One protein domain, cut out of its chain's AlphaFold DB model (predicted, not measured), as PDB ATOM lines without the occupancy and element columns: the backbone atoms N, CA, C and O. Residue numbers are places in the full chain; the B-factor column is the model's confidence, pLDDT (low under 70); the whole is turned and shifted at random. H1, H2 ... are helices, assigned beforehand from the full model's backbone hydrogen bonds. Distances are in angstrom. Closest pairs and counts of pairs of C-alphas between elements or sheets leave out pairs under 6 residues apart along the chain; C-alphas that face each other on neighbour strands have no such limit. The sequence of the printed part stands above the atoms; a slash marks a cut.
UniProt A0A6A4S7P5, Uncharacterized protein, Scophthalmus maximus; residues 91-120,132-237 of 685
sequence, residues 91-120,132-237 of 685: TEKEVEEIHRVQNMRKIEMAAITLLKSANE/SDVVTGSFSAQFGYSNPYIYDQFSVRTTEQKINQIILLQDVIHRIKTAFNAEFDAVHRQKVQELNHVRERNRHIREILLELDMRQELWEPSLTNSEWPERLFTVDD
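Overview. This is residues 91 to 120 and 132 to 237 of the 685 residues of an uncharacterized protein of Scophthalmus maximus (UniProt A0A6A4S7P5). One very long, unbent helix, H3, makes the long axis of a rod-like domain, and a shorter helix, H1, crosses it steeply near H3's first residues. At the far end of H3 the chain turns and folds back along it through residues 212 to 228, which lead to the five-residue helix H4, while the four-residue H2 and the link after it lie toward the end where H1 crosses. The printed part has 136 residues with four named helices, in the order H1, H2, H3, H4, and no named strand; the class is all helix. The whole is extended, with a radius of gyration of the C-alphas of 26.8 A, and its C-alphas span 92 by 34 by 19 A.

Along the chain. The printed part begins at Thr 91. H1 holds residues 92 to 117, 26 residues, from C-alpha 92 at (54.141, 49.277, 27.396) to C-alpha 117 at (57.813, 60.539, 63.018), and measures 37.5 A from first to last C-alpha. After the cut, H2 holds residues 132 to 135, Ser 132 to Val 135, and is 5.6 A long. Residues 136 to 158 hold no named element. H3 follows with residues 159 to 211, 53 residues, the longest helix. It runs from C-alpha 159 at (39.093, 59.068, 43.372) to C-alpha 211 at (54.327, -12.176, 17.455), 77.3 A from first to last C-alpha. Residues 212 to 228 again hold no named element. H4 holds residues 229 to 233, Pro 229 to Phe 233, is 8.0 A long, and ends with C-alpha 233 at (43.055, 25.624, 12.360). The printed part ends at Asp 237.

Arrangement. H1 and H3 touch, with 8 pairs of C-alphas within 8 A. Their closest C-alphas are those of Val 101 and Asn 164, 6.0 A apart. H1 touches H3 with residues 97 to 102 alone, and H3 touches H1 with residues 164 to 171 alone. Their lines stand at a steep tilt of 52 degrees, and they run opposite ways. Their centres are 34.7 A apart. H2 touches no helix: it is apart from H1, H3 and H4. H4 touches no helix either: it is apart from H1, H2 and H3. In the backbones of H1 and H3 each O of residue i is within hydrogen-bond range of N of residue i+4 inside the helix. In H4 0 of 1 such pairs is within range, but 2 of 2 pairs of O i and N i+3 are; H2, with four residues, is too short for an O i to N i+4 pair.

Size, cuts and confidence. The two C-alphas farthest apart are those of Asn 119 and Asp 213, 91.8 A. Residues 110 to 120, of which 110 to 117 belong to H1, stand free, as do residues 180 to 187 of H3, residues 207 to 213, of which 207 to 211 belong to H3, and residues 232 to 237. Residues 121 to 131 are not printed, and C-alphas 120 and 132 are 21.6 A apart across this cut, which falls in the link from H1 to H2. The links from H2 to H3, with 23 residues, and from H3 to H4, with 17, are long. The mean pLDDT of the printed part is 82.0. It is under 70 in 17 residues: 116 to 120, 132 to 141, 143 and 215. H2 has a mean pLDDT of 46, and H3 of 89.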
ATOM      1  N   THR A  91      50.559  45.971  27.395       89.06
ATOM      2  CA  THR A  91      51.088  47.082  26.607       89.06
ATOM      3  C   THR A  91      52.142  47.841  27.412       89.06
ATOM      4  O   THR A  91      52.082  47.885  28.641       89.06
ATOM      5  N   GLU A  92      53.098  48.476  26.732       89.19
ATOM      6  CA  GLU A  92      54.141  49.277  27.396       89.19
ATOM      7  C   GLU A  92      53.532  50.359  28.301       89.19
ATOM      8  O   GLU A  92      53.961  50.530  29.439       89.19
ATOM      9  N   LYS A  93      52.438  50.987  27.855       88.44
ATOM     10  CA  LYS A  93      51.694  51.993  28.627       88.44
ATOM     11  C   LYS A  93      51.142  51.459  29.949       88.44
ATOM     12  O   LYS A  93      51.209  52.156  30.955       88.44
ATOM     13  N   GLU A  94      50.602  50.239  29.967       88.94
ATOM     14  CA  GLU A  94      50.083  49.620  31.197       88.94
ATOM     15  C   GLU A  94      51.214  49.344  32.192       88.94
ATOM     16  O   GLU A  94      51.052  49.538  33.396       88.94
ATOM     17  N   VAL A  95      52.379  48.916  31.699       90.56
ATOM     18  CA  VAL A  95      53.559  48.695  32.545       90.56
ATOM     19  C   VAL A  95      54.064  50.024  33.107       90.56
ATOM     20  O   VAL A  95      54.266  50.137  34.314       90.56
ATOM     21  N   GLU A  96      54.203  51.053  32.272       92.06
ATOM     22  CA  GLU A  96      54.587  52.401  32.708       92.06
ATOM     23  C   GLU A  96      53.618  52.970  33.750       92.06
ATOM     24  O   GLU A  96      54.042  53.558  34.745       92.06
ATOM     25  N   GLU A  97      52.317  52.761  33.563       91.75
ATOM     26  CA  GLU A  97      51.277  53.187  34.495       91.75
ATOM     27  C   GLU A  97      51.371  52.466  35.844       91.75
ATOM     28  O   GLU A  97      51.331  53.123  36.886       91.75
ATOM     29  N   ILE A  98      51.600  51.149  35.849       92.31
ATOM     30  CA  ILE A  98      51.862  50.392  37.083       92.31
ATOM     31  C   ILE A  98      53.096  50.955  37.799       92.31
ATOM     32  O   ILE A  98      53.047  51.209  39.002       92.31
ATOM     33  N   HIS A  99      54.191  51.201  37.074       91.56
ATOM     34  CA  HIS A  99      55.417  51.760  37.649       91.56
ATOM     35  C   HIS A  99      55.198  53.172  38.211       91.56
ATOM     36  O   HIS A  99      55.675  53.487  39.305       91.56
ATOM     37  N   ARG A 100      54.443  54.017  37.501       93.56
ATOM     38  CA  ARG A 100      54.062  55.364  37.948       93.56
ATOM     39  C   ARG A 100      53.290  55.303  39.263       93.56
ATOM     40  O   ARG A 100      53.646  56.006  40.206       93.56
ATOM     41  N   VAL A 101      52.278  54.439  39.344       92.62
ATOM     42  CA  VAL A 101      51.450  54.265  40.545       92.62
ATOM     43  C   VAL A 101      52.269  53.713  41.715       92.62
ATOM     44  O   VAL A 101      52.172  54.235  42.823       92.62
ATOM     45  N   GLN A 102      53.130  52.720  41.479       91.12
ATOM     46  CA  GLN A 102      54.024  52.184  42.513       91.12
ATOM     47  C   GLN A 102      54.978  53.255  43.056       91.12
ATOM     48  O   GLN A 102      55.174  53.351  44.266       91.12
ATOM     49  N   ASN A 103      55.558  54.083  42.185       90.56
ATOM     50  CA  ASN A 103      56.442  55.170  42.603       90.56
ATOM     51  C   ASN A 103      55.693  56.247  43.390       90.56
ATOM     52  O   ASN A 103      56.191  56.701  44.418       90.56
ATOM     53  N   MET A 104      54.481  56.606  42.965       89.25
ATOM     54  CA  MET A 104      53.639  57.540  43.710       89.25
ATOM     55  C   MET A 104      53.304  56.993  45.099       89.25
ATOM     56  O   MET A 104      53.448  57.706  46.090       89.25
ATOM     57  N   ARG A 105      52.976  55.700  45.200       88.38
ATOM     58  CA  ARG A 105      52.704  55.069  46.490       88.38
ATOM     59  C   ARG A 105      53.929  55.013  47.394       88.38
ATOM     60  O   ARG A 105      53.800  55.274  48.584       88.38
ATOM     61  N   LYS A 106      55.115  54.721  46.851       89.31
ATOM     62  CA  LYS A 106      56.373  54.785  47.619       89.31
ATOM     63  C   LYS A 106      56.563  56.160  48.258       89.31
ATOM     64  O   LYS A 106      56.929  56.236  49.426       89.31
ATOM     65  N   ILE A 107      56.290  57.227  47.505       87.62
ATOM     66  CA  ILE A 107      56.390  58.606  47.996       87.62
ATOM     67  C   ILE A 107      55.322  58.881  49.065       87.62
ATOM     68  O   ILE A 107      55.652  59.423  50.114       87.62
ATOM     69  N   GLU A 108      54.069  58.470  48.846       85.81
ATOM     70  CA  GLU A 108      52.989  58.613  49.836       85.81
ATOM     71  C   GLU A 108      53.299  57.881  51.147       85.81
ATOM     72  O   GLU A 108      53.130  58.447  52.223       85.81
ATOM     73  N   MET A 109      53.766  56.631  51.071       83.94
ATOM     74  CA  MET A 109      54.139  55.843  52.246       83.94
ATOM     75  C   MET A 109      55.289  56.510  53.002       83.94
ATOM     76  O   MET A 109      55.188  56.670  54.212       83.94
ATOM     77  N   ALA A 110      56.322  56.985  52.297       85.62
ATOM     78  CA  ALA A 110      57.419  57.728  52.912       85.62
ATOM     79  C   ALA A 110      56.946  59.037  53.573       85.62
ATOM     80  O   ALA A 110      57.390  59.365  54.671       85.62
ATOM     81  N   ALA A 111      56.013  59.765  52.949       83.25
ATOM     82  CA  ALA A 111      55.430  60.979  53.519       83.25
ATOM     83  C   ALA A 111      54.593  60.690  54.776       83.25
ATOM     84  O   ALA A 111      54.674  61.443  55.742       83.25
ATOM     85  N   ILE A 112      53.826  59.593  54.790       79.19
ATOM     86  CA  ILE A 112      53.063  59.143  55.965       79.19
ATOM     87  C   ILE A 112      54.009  58.742  57.099       79.19
ATOM     88  O   ILE A 112      53.770  59.124  58.241       79.19
ATOM     89  N   THR A 113      55.088  58.014  56.801       80.44
ATOM     90  CA  THR A 113      56.116  57.662  57.789       80.44
ATOM     91  C   THR A 113      56.770  58.914  58.377       80.44
ATOM     92  O   THR A 113      56.882  59.015  59.592       80.44
ATOM     93  N   LEU A 114      57.108  59.904  57.543       77.56
ATOM     94  CA  LEU A 114      57.655  61.186  58.002       77.56
ATOM     95  C   LEU A 114      56.663  61.970  58.881       77.56
ATOM     96  O   LEU A 114      57.056  62.515  59.909       77.56
ATOM     97  N   LEU A 115      55.378  61.997  58.515       72.38
ATOM     98  CA  LEU A 115      54.308  62.624  59.303       72.38
ATOM     99  C   LEU A 115      54.085  61.942  60.656       72.38
ATOM    100  O   LEU A 115      53.810  62.629  61.633       72.38
ATOM    101  N   LYS A 116      54.208  60.612  60.715       69.62
ATOM    102  CA  LYS A 116      54.168  59.862  61.976       69.62
ATOM    103  C   LYS A 116      55.376  60.203  62.850       69.62
ATOM    104  O   LYS A 116      55.175  60.630  63.976       69.62
ATOM    105  N   SER A 117      56.586  60.185  62.285       63.16
ATOM    106  CA  SER A 117      57.813  60.539  63.018       63.16
ATOM    107  C   SER A 117      57.884  62.006  63.471       63.16
ATOM    108  O   SER A 117      58.618  62.336  64.393       63.16
ATOM    109  N   ALA A 118      57.134  62.914  62.833       57.22
ATOM    110  CA  ALA A 118      57.049  64.319  63.243       57.22
ATOM    111  C   ALA A 118      56.032  64.564  64.375       57.22
ATOM    112  O   ALA A 118      56.060  65.630  64.985       57.22
ATOM    113  N   ASN A 119      55.142  63.600  64.639       54.00
ATOM    114  CA  ASN A 119      54.091  63.668  65.657       54.00
ATOM    115  C   ASN A 119      54.413  62.839  66.919       54.00
ATOM    116  O   ASN A 119      53.542  62.680  67.769       54.00
ATOM    117  N   GLU A 120      55.634  62.320  67.060       46.94
ATOM    118  CA  GLU A 120      56.048  61.546  68.236       46.94
ATOM    119  C   GLU A 120      56.492  62.466  69.392       46.94
ATOM    120  O   GLU A 120      57.671  62.765  69.569       46.94
ATOM    121  N   SER A 132      49.397  44.201  58.205       48.09
ATOM    122  CA  SER A 132      48.927  44.653  56.884       48.09
ATOM    123  C   SER A 132      48.247  43.555  56.050       48.09
ATOM    124  O   SER A 132      47.401  43.857  55.203       48.09
ATOM    125  N   ASP A 133      48.599  42.284  56.252       46.25
ATOM    126  CA  ASP A 133      48.168  41.203  55.355       46.25
ATOM    127  C   ASP A 133      46.701  40.793  55.565       46.25
ATOM    128  O   ASP A 133      46.034  40.376  54.615       46.25
ATOM    129  N   VAL A 134      46.159  40.965  56.776       44.34
ATOM    130  CA  VAL A 134      44.759  40.621  57.095       44.34
ATOM    131  C   VAL A 134      43.802  41.744  56.687       44.34
ATOM    132  O   VAL A 134      42.711  41.473  56.182       44.34
ATOM    133  N   VAL A 135      44.222  43.006  56.825       45.53
ATOM    134  CA  VAL A 135      43.379  44.182  56.526       45.53
ATOM    135  C   VAL A 135      43.211  44.411  55.011       45.53
ATOM    136  O   VAL A 135      42.296  45.099  54.567       45.53
ATOM    137  N   THR A 136      44.020  43.744  54.180       55.28
ATOM    138  CA  THR A 136      43.922  43.829  52.710       55.28
ATOM    139  C   THR A 136      42.843  42.897  52.114       55.28
ATOM    140  O   THR A 136      42.562  42.957  50.916       55.28
ATOM    141  N   GLY A 137      42.213  42.027  52.919       56.94
ATOM    142  CA  GLY A 137      41.043  41.224  52.521       56.94
ATOM    143  C   GLY A 137      41.268  40.206  51.389       56.94
ATOM    144  O   GLY A 137      40.304  39.687  50.828       56.94
ATOM    145  N   SER A 138      42.523  39.915  51.025       60.06
ATOM    146  CA  SER A 138      42.882  39.107  49.854       60.06
ATOM    147  C   SER A 138      43.734  37.890  50.224       60.06
ATOM    148  O   SER A 138      44.809  38.021  50.804       60.06
ATOM    149  N   PHE A 139      43.323  36.699  49.772       65.69
ATOM    150  CA  PHE A 139      44.118  35.462  49.859       65.69
ATOM    151  C   PHE A 139      45.397  35.492  48.996       65.69
ATOM    152  O   PHE A 139      46.220  34.584  49.094       65.69
ATOM    153  N   SER A 140      45.607  36.520  48.161       66.81
ATOM    154  CA  SER A 140      46.773  36.632  47.267       66.81
ATOM    155  C   SER A 140      48.119  36.554  47.991       66.81
ATOM    156  O   SER A 140      49.079  36.036  47.423       66.81
ATOM    157  N   ALA A 141      48.191  37.032  49.238       66.94
ATOM    158  CA  ALA A 141      49.398  36.961  50.058       66.94
ATOM    159  C   ALA A 141      49.753  35.518  50.463       66.94
ATOM    160  O   ALA A 141      50.926  35.156  50.431       66.94
ATOM    161  N   GLN A 142      48.758  34.659  50.726       71.44
ATOM    162  CA  GLN A 142      48.974  33.236  51.049       71.44
ATOM    163  C   GLN A 142      49.548  32.451  49.864       71.44
ATOM    164  O   GLN A 142      50.287  31.489  50.052       71.44
ATOM    165  N   PHE A 143      49.245  32.894  48.642       66.00
ATOM    166  CA  PHE A 143      49.819  32.349  47.413       66.00
ATOM    167  C   PHE A 143      51.169  32.993  47.036       66.00
ATOM    168  O   PHE A 143      51.719  32.668  45.992       66.00
ATOM    169  N   GLY A 144      51.714  33.904  47.854       70.19
ATOM    170  CA  GLY A 144      52.997  34.571  47.601       70.19
ATOM    171  C   GLY A 144      52.941  35.708  46.570       70.19
ATOM    172  O   GLY A 144      53.982  36.224  46.168       70.19
ATOM    173  N   TYR A 145      51.745  36.135  46.153       74.56
ATOM    174  CA  TYR A 145      51.537  37.174  45.136       74.56
ATOM    175  C   TYR A 145      50.992  38.474  45.744       74.56
ATOM    176  O   TYR A 145      50.035  39.058  45.233       74.56
ATOM    177  N   SER A 146      51.593  38.938  46.844       73.62
ATOM    178  CA  SER A 146      51.257  40.235  47.448       73.62
ATOM    179  C   SER A 146      51.952  41.392  46.721       73.62
ATOM    180  O   SER A 146      53.077  41.259  46.231       73.62
ATOM    181  N   ASN A 147      51.279  42.540  46.639       79.50
ATOM    182  CA  ASN A 147      51.877  43.788  46.183       79.50
ATOM    183  C   ASN A 147      51.955  44.755  47.381       79.50
ATOM    184  O   ASN A 147      50.906  45.204  47.843       79.50
ATOM    185  N   PRO A 148      53.166  45.114  47.855       81.38
ATOM    186  CA  PRO A 148      53.357  45.958  49.041       81.38
ATOM    187  C   PRO A 148      52.772  47.371  48.924       81.38
ATOM    188  O   PRO A 148      52.658  48.080  49.916       81.38
ATOM    189  N   TYR A 149      52.455  47.810  47.704       85.12
ATOM    190  CA  TYR A 149      51.955  49.156  47.425       85.12
ATOM    191  C   TYR A 149      50.425  49.243  47.441       85.12
ATOM    192  O   TYR A 149      49.870  50.305  47.169       85.12
ATOM    193  N   ILE A 150      49.725  48.144  47.729       86.06
ATOM    194  CA  ILE A 150      48.267  48.149  47.836       86.06
ATOM    195  C   ILE A 150      47.838  49.067  48.987       86.06
ATOM    196  O   ILE A 150      48.449  49.101  50.053       86.06
ATOM    197  N   TYR A 151      46.797  49.863  48.750       82.62
ATOM    198  CA  TYR A 151      46.188  50.680  49.789       82.62
ATOM    199  C   TYR A 151      45.445  49.785  50.776       82.62
ATOM    200  O   TYR A 151      44.720  48.873  50.372       82.62
ATOM    201  N   ASP A 152      45.561  50.120  52.058       79.81
ATOM    202  CA  ASP A 152      44.718  49.548  53.098       79.81
ATOM    203  C   ASP A 152      43.234  49.843  52.797       79.81
ATOM    204  O   ASP A 152      42.896  50.946  52.345       79.81
ATOM    205  N   GLN A 153      42.350  48.872  53.037       73.75
ATOM    206  CA  GLN A 153      40.944  48.899  52.627       73.75
ATOM    207  C   GLN A 153      40.177  50.092  53.220       73.75
ATOM    208  O   GLN A 153      39.263  50.619  52.580       73.75
ATOM    209  N   PHE A 154      40.594  50.577  54.392       76.88
ATOM    210  CA  PHE A 154      40.002  51.738  55.066       76.88
ATOM    211  C   PHE A 154      40.689  53.073  54.728       76.88
ATOM    212  O   PHE A 154      40.194  54.148  55.081       76.88
ATOM    213  N   SER A 155      41.819  53.033  54.016       73.06
ATOM    214  CA  SER A 155      42.646  54.209  53.709       73.06
ATOM    215  C   SER A 155      42.318  54.880  52.368       73.06
ATOM    216  O   SER A 155      42.730  56.017  52.133       73.06
ATOM    217  N   VAL A 156      41.549  54.216  51.497       81.94
ATOM    218  CA  VAL A 156      41.203  54.720  50.159       81.94
ATOM    219  C   VAL A 156      40.100  55.779  50.245       81.94
ATOM    220  O   VAL A 156      38.916  55.459  50.366       81.94
ATOM    221  N   ARG A 157      40.468  57.061  50.143       82.44
ATOM    222  CA  ARG A 157      39.528  58.190  50.292       82.44
ATOM    223  C   ARG A 157      39.271  58.930  48.984       82.44
ATOM    224  O   ARG A 157      38.127  59.281  48.698       82.44
ATOM    225  N   THR A 158      40.307  59.150  48.175       86.44
ATOM    226  CA  THR A 158      40.198  59.947  46.941       86.44
ATOM    227  C   THR A 158      39.872  59.094  45.717       86.44
ATOM    228  O   THR A 158      40.090  57.882  45.693       86.44
ATOM    229  N   THR A 159      39.339  59.724  44.667       86.50
ATOM    230  CA  THR A 159      39.093  59.068  43.372       86.50
ATOM    231  C   THR A 159      40.389  58.580  42.727       86.50
ATOM    232  O   THR A 159      40.412  57.479  42.186       86.50
ATOM    233  N   GLU A 160      41.481  59.336  42.845       86.62
ATOM    234  CA  GLU A 160      42.800  58.933  42.346       86.62
ATOM    235  C   GLU A 160      43.348  57.709  43.087       86.62
ATOM    236  O   GLU A 160      43.794  56.762  42.448       86.62
ATOM    237  N   GLN A 161      43.224  57.657  44.419       85.69
ATOM    238  CA  GLN A 161      43.609  56.477  45.204       85.69
ATOM    239  C   GLN A 161      42.786  55.244  44.813       85.69
ATOM    240  O   GLN A 161      43.335  54.149  44.721       85.69
ATOM    241  N   LYS A 162      41.487  55.410  44.515       86.56
ATOM    242  CA  LYS A 162      40.644  54.320  43.991       86.56
ATOM    243  C   LYS A 162      41.149  53.817  42.638       86.56
ATOM    244  O   LYS A 162      41.246  52.610  42.445       86.56
ATOM    245  N   ILE A 163      41.492  54.720  41.720       88.62
ATOM    246  CA  ILE A 163      42.034  54.366  40.396       88.62
ATOM    247  C   ILE A 163      43.379  53.640  40.541       88.62
ATOM    248  O   ILE A 163      43.575  52.577  39.957       88.62
ATOM    249  N   ASN A 164      44.273  54.156  41.381       89.75
ATOM    250  CA  ASN A 164      45.568  53.543  41.666       89.75
ATOM    251  C   ASN A 164      45.420  52.146  42.279       89.75
ATOM    252  O   ASN A 164      46.101  51.213  41.859       89.75
ATOM    253  N   GLN A 165      44.497  51.983  43.233       88.88
ATOM    254  CA  GLN A 165      44.183  50.689  43.834       88.88
ATOM    255  C   GLN A 165      43.702  49.686  42.777       88.88
ATOM    256  O   GLN A 165      44.141  48.540  42.781       88.88
ATOM    257  N   ILE A 166      42.851  50.109  41.835       89.19
ATOM    258  CA  ILE A 166      42.395  49.251  40.729       89.19
ATOM    259  C   ILE A 166      43.582  48.791  39.874       89.19
ATOM    260  O   ILE A 166      43.685  47.599  39.588       89.19
ATOM    261  N   ILE A 167      44.499  49.695  39.515       90.69
ATOM    262  CA  ILE A 167      45.693  49.370  38.715       90.69
ATOM    263  C   ILE A 167      46.584  48.349  39.445       90.69
ATOM    264  O   ILE A 167      47.019  47.357  38.858       90.69
ATOM    265  N   LEU A 168      46.822  48.540  40.747       89.06
ATOM    266  CA  LEU A 168      47.645  47.633  41.556       89.06
ATOM    267  C   LEU A 168      46.994  46.257  41.749       89.06
ATOM    268  O   LEU A 168      47.682  45.236  41.690       89.06
ATOM    269  N   LEU A 169      45.671  46.206  41.928       88.06
ATOM    270  CA  LEU A 169      44.922  44.950  42.012       88.06
ATOM    271  C   LEU A 169      44.894  44.212  40.667       88.06
ATOM    272  O   LEU A 169      45.054  42.993  40.635       88.06
ATOM    273  N   GLN A 170      44.750  44.926  39.547       89.62
ATOM    274  CA  GLN A 170      44.874  44.341  38.208       89.62
ATOM    275  C   GLN A 170      46.266  43.733  37.986       89.62
ATOM    276  O   GLN A 170      46.375  42.654  37.393       89.62
ATOM    277  N   ASP A 171      47.321  44.372  38.507       88.75
ATOM    278  CA  ASP A 171      48.674  43.818  38.476       88.75
ATOM    279  C   ASP A 171      48.771  42.506  39.271       88.75
ATOM    280  O   ASP A 171      49.246  41.505  38.731       88.75
ATOM    281  N   VAL A 172      48.245  42.467  40.501       88.06
ATOM    282  CA  VAL A 172      48.208  41.247  41.330       88.06
ATOM    283  C   VAL A 172      47.420  40.123  40.659       88.06
ATOM    284  O   VAL A 172      47.927  39.007  40.548       88.06
ATOM    285  N   ILE A 173      46.223  40.406  40.134       88.44
ATOM    286  CA  ILE A 173      45.397  39.412  39.428       88.44
ATOM    287  C   ILE A 173      46.162  38.819  38.243       88.44
ATOM    288  O   ILE A 173      46.137  37.609  38.021       88.44
ATOM    289  N   HIS A 174      46.852  39.651  37.466       89.06
ATOM    290  CA  HIS A 174      47.633  39.178  36.330       89.06
ATOM    291  C   HIS A 174      48.839  38.335  36.766       89.06
ATOM    292  O   HIS A 174      49.118  37.326  36.119       89.06
ATOM    293  N   ARG A 175      49.525  38.682  37.865       88.12
ATOM    294  CA  ARG A 175      50.616  37.862  38.426       88.12
ATOM    295  C   ARG A 175      50.118  36.486  38.862       88.12
ATOM    296  O   ARG A 175      50.699  35.490  38.446       88.12
ATOM    297  N   ILE A 176      49.000  36.431  39.591       89.19
ATOM    298  CA  ILE A 176      48.362  35.172  40.014       89.19
ATOM    299  C   ILE A 176      48.000  34.315  38.796       89.19
ATOM    300  O   ILE A 176      48.344  33.137  38.739       89.19
ATOM    301  N   LYS A 177      47.353  34.906  37.782       91.50
ATOM    302  CA  LYS A 177      46.990  34.190  36.547       91.50
ATOM    303  C   LYS A 177      48.219  33.674  35.799       91.50
ATOM    304  O   LYS A 177      48.199  32.560  35.292       91.50
ATOM    305  N   THR A 178      49.284  34.470  35.734       90.44
ATOM    306  CA  THR A 178      50.532  34.089  35.055       90.44
ATOM    307  C   THR A 178      51.225  32.935  35.774       90.44
ATOM    308  O   THR A 178      51.673  31.997  35.121       90.44
ATOM    309  N   ALA A 179      51.262  32.969  37.106       90.44
ATOM    310  CA  ALA A 179      51.813  31.892  37.914       90.44
ATOM    311  C   ALA A 179      51.026  30.585  37.772       90.44
ATOM    312  O   ALA A 179      51.610  29.550  37.461       90.44
ATOM    313  N   PHE A 180      49.696  30.650  37.900       92.94
ATOM    314  CA  PHE A 180      48.834  29.490  37.682       92.94
ATOM    315  C   PHE A 180      49.032  28.896  36.283       92.94
ATOM    316  O   PHE A 180      49.124  27.683  36.128       92.94
ATOM    317  N   ASN A 181      49.142  29.740  35.252       93.88
ATOM    318  CA  ASN A 181      49.399  29.276  33.891       93.88
ATOM    319  C   ASN A 181      50.753  28.560  33.757       93.88
ATOM    320  O   ASN A 181      50.843  27.591  33.011       93.88
ATOM    321  N   ALA A 182      51.788  28.987  34.486       92.19
ATOM    322  CA  ALA A 182      53.088  28.315  34.476       92.19
ATOM    323  C   ALA A 182      53.021  26.911  35.107       92.19
ATOM    324  O   ALA A 182      53.602  25.965  34.567       92.19
ATOM    325  N   GLU A 183      52.284  26.767  36.213       92.38
ATOM    326  CA  GLU A 183      52.000  25.470  36.842       92.38
ATOM    327  C   GLU A 183      51.153  24.581  35.920       92.38
ATOM    328  O   GLU A 183      51.492  23.420  35.683       92.38
ATOM    329  N   PHE A 184      50.103  25.144  35.320       94.88
ATOM    330  CA  PHE A 184      49.259  24.467  34.339       94.88
ATOM    331  C   PHE A 184      50.072  23.945  33.148       94.88
ATOM    332  O   PHE A 184      49.926  22.785  32.759       94.88
ATOM    333  N   ASP A 185      50.965  24.763  32.588       93.06
ATOM    334  CA  ASP A 185      51.809  24.368  31.462       93.06
ATOM    335  C   ASP A 185      52.790  23.251  31.851       93.06
ATOM    336  O   ASP A 185      53.135  22.412  31.016       93.06
ATOM    337  N   ALA A 186      53.246  23.204  33.108       94.00
ATOM    338  CA  ALA A 186      54.065  22.101  33.608       94.00
ATOM    339  C   ALA A 186      53.278  20.785  33.649       94.00
ATOM    340  O   ALA A 186      53.768  19.770  33.150       94.00
ATOM    341  N   VAL A 187      52.042  20.817  34.153       93.81
ATOM    342  CA  VAL A 187      51.146  19.650  34.182       93.81
ATOM    343  C   VAL A 187      50.770  19.204  32.766       93.81
ATOM    344  O   VAL A 187      50.791  18.009  32.470       93.81
ATOM    345  N   HIS A 188      50.480  20.141  31.858       91.94
ATOM    346  CA  HIS A 188      50.202  19.829  30.452       91.94
ATOM    347  C   HIS A 188      51.398  19.136  29.787       91.94
ATOM    348  O   HIS A 188      51.230  18.070  29.193       91.94
ATOM    349  N   ARG A 189      52.621  19.664  29.966       92.75
ATOM    350  CA  ARG A 189      53.853  19.023  29.468       92.75
ATOM    351  C   ARG A 189      54.035  17.616  30.026       92.75
ATOM    352  O   ARG A 189      54.356  16.708  29.263       92.75
ATOM    353  N   GLN A 190      53.803  17.427  31.323       93.25
ATOM    354  CA  GLN A 190      53.878  16.111  31.953       93.25
ATOM    355  C   GLN A 190      52.859  15.143  31.337       93.25
ATOM    356  O   GLN A 190      53.213  14.029  30.966       93.25
ATOM    357  N   LYS A 191      51.610  15.579  31.129       91.25
ATOM    358  CA  LYS A 191      50.590  14.753  30.472       91.25
ATOM    359  C   LYS A 191      50.999  14.355  29.051       91.25
ATOM    360  O   LYS A 191      50.801  13.207  28.661       91.25
ATOM    361  N   VAL A 192      51.580  15.276  28.279       90.81
ATOM    362  CA  VAL A 192      52.083  14.988  26.923       90.81
ATOM    363  C   VAL A 192      53.222  13.962  26.956       90.81
ATOM    364  O   VAL A 192      53.263  13.076  26.104       90.81
ATOM    365  N   GLN A 193      54.118  14.030  27.946       91.81
ATOM    366  CA  GLN A 193      55.174  13.028  28.140       91.81
ATOM    367  C   GLN A 193      54.596  11.643  28.451       91.81
ATOM    368  O   GLN A 193      54.955  10.673  27.785       91.81
ATOM    369  N   GLU A 194      53.644  11.551  29.383       90.69
ATOM    370  CA  GLU A 194      52.969  10.285  29.703       90.69
ATOM    371  C   GLU A 194      52.223   9.708  28.498       90.69
ATOM    372  O   GLU A 194      52.266   8.507  28.240       90.69
ATOM    373  N   LEU A 195      51.597  10.567  27.693       90.25
ATOM    374  CA  LEU A 195      50.929  10.164  26.460       90.25
ATOM    375  C   LEU A 195      51.921   9.530  25.471       90.25
ATOM    376  O   LEU A 195      51.630   8.481  24.895       90.25
ATOM    377  N   ASN A 196      53.113  10.114  25.316       88.88
ATOM    378  CA  ASN A 196      54.177   9.537  24.493       88.88
ATOM    379  C   ASN A 196      54.682   8.204  25.063       88.88
ATOM    380  O   ASN A 196      54.867   7.257  24.302       88.88
ATOM    381  N   HIS A 197      54.830   8.081  26.386       91.25
ATOM    382  CA  HIS A 197      55.204   6.815  27.022       91.25
ATOM    383  C   HIS A 197      54.166   5.712  26.799       91.25
ATOM    384  O   HIS A 197      54.536   4.574  26.512       91.25
ATOM    385  N   VAL A 198      52.871   6.031  26.889       90.62
ATOM    386  CA  VAL A 198      51.803   5.073  26.582       90.62
ATOM    387  C   VAL A 198      51.830   4.689  25.104       90.62
ATOM    388  O   VAL A 198      51.717   3.508  24.793       90.62
ATOM    389  N   ARG A 199      52.046   5.640  24.187       89.75
ATOM    390  CA  ARG A 199      52.184   5.340  22.750       89.75
ATOM    391  C   ARG A 199      53.358   4.407  22.458       89.75
ATOM    392  O   ARG A 199      53.186   3.450  21.710       89.75
ATOM    393  N   GLU A 200      54.516   4.650  23.068       90.12
ATOM    394  CA  GLU A 200      55.709   3.802  22.933       90.12
ATOM    395  C   GLU A 200      55.434   2.379  23.448       90.12
ATOM    396  O   GLU A 200      55.703   1.395  22.759       90.12
ATOM    397  N   ARG A 201      54.823   2.263  24.638       90.88
ATOM    398  CA  ARG A 201      54.436   0.973  25.229       90.88
ATOM    399  C   ARG A 201      53.408   0.248  24.373       90.88
ATOM    400  O   ARG A 201      53.573  -0.937  24.126       90.88
ATOM    401  N   ASN A 202      52.392   0.946  23.876       89.75
ATOM    402  CA  ASN A 202      51.391   0.365  22.987       89.75
ATOM    403  C   ASN A 202      52.014  -0.116  21.677       89.75
ATOM    404  O   ASN A 202      51.618  -1.169  21.193       89.75
ATOM    405  N   ARG A 203      53.003   0.599  21.117       88.19
ATOM    406  CA  ARG A 203      53.751   0.118  19.945       88.19
ATOM    407  C   ARG A 203      54.422  -1.221  20.248       88.19
ATOM    408  O   ARG A 203      54.228  -2.167  19.496       88.19
ATOM    409  N   HIS A 204      55.107  -1.317  21.384       87.94
ATOM    410  CA  HIS A 204      55.755  -2.560  21.795       87.94
ATOM    411  C   HIS A 204      54.755  -3.691  22.085       87.94
ATOM    412  O   HIS A 204      54.954  -4.828  21.677       87.94
ATOM    413  N   ILE A 205      53.625  -3.386  22.730       86.25
ATOM    414  CA  ILE A 205      52.562  -4.371  22.962       86.25
ATOM    415  C   ILE A 205      51.976  -4.847  21.627       86.25
ATOM    416  O   ILE A 205      51.709  -6.033  21.490       86.25
ATOM    417  N   ARG A 206      51.815  -3.973  20.622       85.56
ATOM    418  CA  ARG A 206      51.384  -4.392  19.276       85.56
ATOM    419  C   ARG A 206      52.400  -5.313  18.605       85.56
ATOM    420  O   ARG A 206      51.977  -6.271  17.973       85.56
ATOM    421  N   GLU A 207      53.698  -5.051  18.748       85.44
ATOM    422  CA  GLU A 207      54.755  -5.950  18.257       85.44
ATOM    423  C   GLU A 207      54.619  -7.338  18.901       85.44
ATOM    424  O   GLU A 207      54.542  -8.337  18.191       85.44
ATOM    425  N   ILE A 208      54.453  -7.395  20.227       81.25
ATOM    426  CA  ILE A 208      54.231  -8.649  20.964       81.25
ATOM    427  C   ILE A 208      52.920  -9.332  20.534       81.25
ATOM    428  O   ILE A 208      52.888 -10.542  20.341       81.25
ATOM    429  N   LEU A 209      51.827  -8.583  20.360       83.12
ATOM    430  CA  LEU A 209      50.536  -9.125  19.918       83.12
ATOM    431  C   LEU A 209      50.613  -9.712  18.503       83.12
ATOM    432  O   LEU A 209      49.990 -10.739  18.243       83.12
ATOM    433  N   LEU A 210      51.398  -9.096  17.612       84.19
ATOM    434  CA  LEU A 210      51.683  -9.626  16.278       84.19
ATOM    435  C   LEU A 210      52.525 -10.904  16.348       84.19
ATOM    436  O   LEU A 210      52.242 -11.851  15.618       84.19
ATOM    437  N   GLU A 211      53.525 -10.964  17.231       81.75
ATOM    438  CA  GLU A 211      54.327 -12.176  17.455       81.75
ATOM    439  C   GLU A 211      53.503 -13.335  18.033       81.75
ATOM    440  O   GLU A 211      53.764 -14.496  17.720       81.75
ATOM    441  N   LEU A 212      52.501 -13.020  18.858       78.12
ATOM    442  CA  LEU A 212      51.619 -13.989  19.511       78.12
ATOM    443  C   LEU A 212      50.339 -14.309  18.711       78.12
ATOM    444  O   LEU A 212      49.536 -15.113  19.179       78.12
ATOM    445  N   ASP A 213      50.139 -13.699  17.534       77.56
ATOM    446  CA  ASP A 213      48.924 -13.788  16.695       77.56
ATOM    447  C   ASP A 213      47.616 -13.532  17.476       77.56
ATOM    448  O   ASP A 213      46.587 -14.189  17.304       77.56
ATOM    449  N   MET A 214      47.655 -12.558  18.389       72.25
ATOM    450  CA  MET A 214      46.520 -12.164  19.219       72.25
ATOM    451  C   MET A 214      45.949 -10.827  18.748       72.25
ATOM    452  O   MET A 214      46.660  -9.835  18.612       72.25
ATOM    453  N   ARG A 215      44.627 -10.769  18.551       64.81
ATOM    454  CA  ARG A 215      43.918  -9.526  18.216       64.81
ATOM    455  C   ARG A 215      43.271  -8.950  19.466       64.81
ATOM    456  O   ARG A 215      42.202  -9.396  19.871       64.81
ATOM    457  N   GLN A 216      43.924  -7.960  20.064       77.81
ATOM    458  CA  GLN A 216      43.378  -7.182  21.172       77.81
ATOM    459  C   GLN A 216      43.417  -5.695  20.823       77.81
ATOM    460  O   GLN A 216      44.437  -5.185  20.359       77.81
ATOM    461  N   GLU A 217      42.306  -4.998  21.055       75.12
ATOM    462  CA  GLU A 217      42.252  -3.543  20.938       75.12
ATOM    463  C   GLU A 217      42.961  -2.911  22.140       75.12
ATOM    464  O   GLU A 217      42.611  -3.162  23.295       75.12
ATOM    465  N   LEU A 218      43.986  -2.105  21.863       81.56
ATOM    466  CA  LEU A 218      44.703  -1.346  22.881       81.56
ATOM    467  C   LEU A 218      44.091   0.046  23.007       81.56
ATOM    468  O   LEU A 218      43.740   0.676  22.013       81.56
ATOM    469  N   TRP A 219      44.012   0.554  24.235       83.56
ATOM    470  CA  TRP A 219      43.572   1.923  24.482       83.56
ATOM    471  C   TRP A 219      44.596   2.930  23.948       83.56
ATOM    472  O   TRP A 219      45.756   2.915  24.359       83.56
ATOM    473  N   GLU A 220      44.163   3.833  23.068       79.25
ATOM    474  CA  GLU A 220      45.016   4.861  22.471       79.25
ATOM    475  C   GLU A 220      44.701   6.252  23.032       79.25
ATOM    476  O   GLU A 220      43.668   6.841  22.700       79.25
ATOM    477  N   PRO A 221      45.591   6.833  23.855       79.94
ATOM    478  CA  PRO A 221      45.392   8.192  24.321       79.94
ATOM    479  C   PRO A 221      45.620   9.199  23.191       79.94
ATOM    480  O   PRO A 221      46.670   9.236  22.535       79.94
ATOM    481  N   SER A 222      44.644  10.084  23.017       80.00
ATOM    482  CA  SER A 222      44.724  11.251  22.142       80.00
ATOM    483  C   SER A 222      44.395  12.522  22.922       80.00
ATOM    484  O   SER A 222      43.676  12.493  23.922       80.00
ATOM    485  N   LEU A 223      44.971  13.643  22.486       83.62
ATOM    486  CA  LEU A 223      44.614  14.953  23.018       83.62
ATOM    487  C   LEU A 223      43.281  15.380  22.411       83.62
ATOM    488  O   LEU A 223      43.080  15.293  21.198       83.62
ATOM    489  N   THR A 224      42.383  15.871  23.255       81.69
ATOM    490  CA  THR A 224      41.108  16.424  22.792       81.69
ATOM    491  C   THR A 224      41.295  17.833  22.212       81.69
ATOM    492  O   THR A 224      42.252  18.531  22.551       81.69
ATOM    493  N   ASN A 225      40.365  18.298  21.367       80.00
ATOM    494  CA  ASN A 225      40.460  19.610  20.694       80.00
ATOM    495  C   ASN A 225      40.584  20.800  21.672       80.00
ATOM    496  O   ASN A 225      41.134  21.836  21.319       80.00
ATOM    497  N   SER A 226      40.108  20.658  22.913       80.69
ATOM    498  CA  SER A 226      40.268  21.660  23.979       80.69
ATOM    499  C   SER A 226      41.675  21.694  24.593       80.69
ATOM    500  O   SER A 226      42.097  22.718  25.126       80.69
ATOM    501  N   GLU A 227      42.399  20.574  24.551       84.75
ATOM    502  CA  GLU A 227      43.762  20.444  25.089       84.75
ATOM    503  C   GLU A 227      44.826  20.812  24.055       84.75
ATOM    504  O   GLU A 227      45.939  21.203  24.419       84.75
ATOM    505  N   TRP A 228      44.465  20.715  22.771       84.19
ATOM    506  CA  TRP A 228      45.273  21.173  21.648       84.19
ATOM    507  C   TRP A 228      44.448  22.042  20.684       84.19
ATOM    508  O   TRP A 228      44.032  21.583  19.618       84.19
ATOM    509  N   PRO A 229      44.188  23.310  21.045       82.12
ATOM    510  CA  PRO A 229      43.301  24.159  20.266       82.12
ATOM    511  C   PRO A 229      43.912  24.645  18.947       82.12
ATOM    512  O   PRO A 229      43.163  25.073  18.074       82.12
ATOM    513  N   GLU A 230      45.234  24.539  18.736       83.19
ATOM    514  CA  GLU A 230      45.822  24.795  17.413       83.19
ATOM    515  C   GLU A 230      45.268  23.854  16.330       83.19
ATOM    516  O   GLU A 230      45.192  24.254  15.167       83.19
ATOM    517  N   ARG A 231      44.806  22.655  16.718       79.81
ATOM    518  CA  ARG A 231      44.189  21.683  15.809       79.81
ATOM    519  C   ARG A 231      42.946  22.230  15.103       79.81
ATOM    520  O   ARG A 231      42.686  21.858  13.971       79.81
ATOM    521  N   LEU A 232      42.208  23.164  15.709       77.06
ATOM    522  CA  LEU A 232      41.029  23.785  15.079       77.06
ATOM    523  C   LEU A 232      41.352  24.563  13.792       77.06
ATOM    524  O   LEU A 232      40.444  24.869  13.021       77.06
ATOM    525  N   PHE A 233      42.619  24.919  13.567       76.06
ATOM    526  CA  PHE A 233      43.055  25.624  12.360       76.06
ATOM    527  C   PHE A 233      43.648  24.697  11.294       76.06
ATOM    528  O   PHE A 233      43.970  25.171  10.203       76.06
ATOM    529  N   THR A 234      43.799  23.408  11.597       77.75
ATOM    530  CA  THR A 234      44.303  22.380  10.683       77.75
ATOM    531  C   THR A 234      43.166  21.434  10.334       77.75
ATOM    532  O   THR A 234      42.534  20.891  11.231       77.75
ATOM    533  N   VAL A 235      42.905  21.246   9.044       78.25
ATOM    534  CA  VAL A 235      41.916  20.271   8.571       78.25
ATOM    535  C   VAL A 235      42.676  19.001   8.224       78.25
ATOM    536  O   VAL A 235      43.560  19.045   7.369       78.25
ATOM    537  N   ASP A 236      42.362  17.906   8.910       74.81
ATOM    538  CA  ASP A 236      42.850  16.580   8.536       74.81
ATOM    539  C   ASP A 236      42.049  16.085   7.316       74.81
ATOM    540  O   ASP A 236      40.836  16.298   7.243       74.81
ATOM    541  N   ASP A 237      42.689  15.382   6.378       78.81
ATOM    542  CA  ASP A 237      42.022  14.871   5.163       78.81
ATOM    543  C   ASP A 237      40.814  13.973   5.495       78.81
ATOM    544  O   ASP A 237      39.806  13.977   4.793       78.81
TER     545      ASP A 237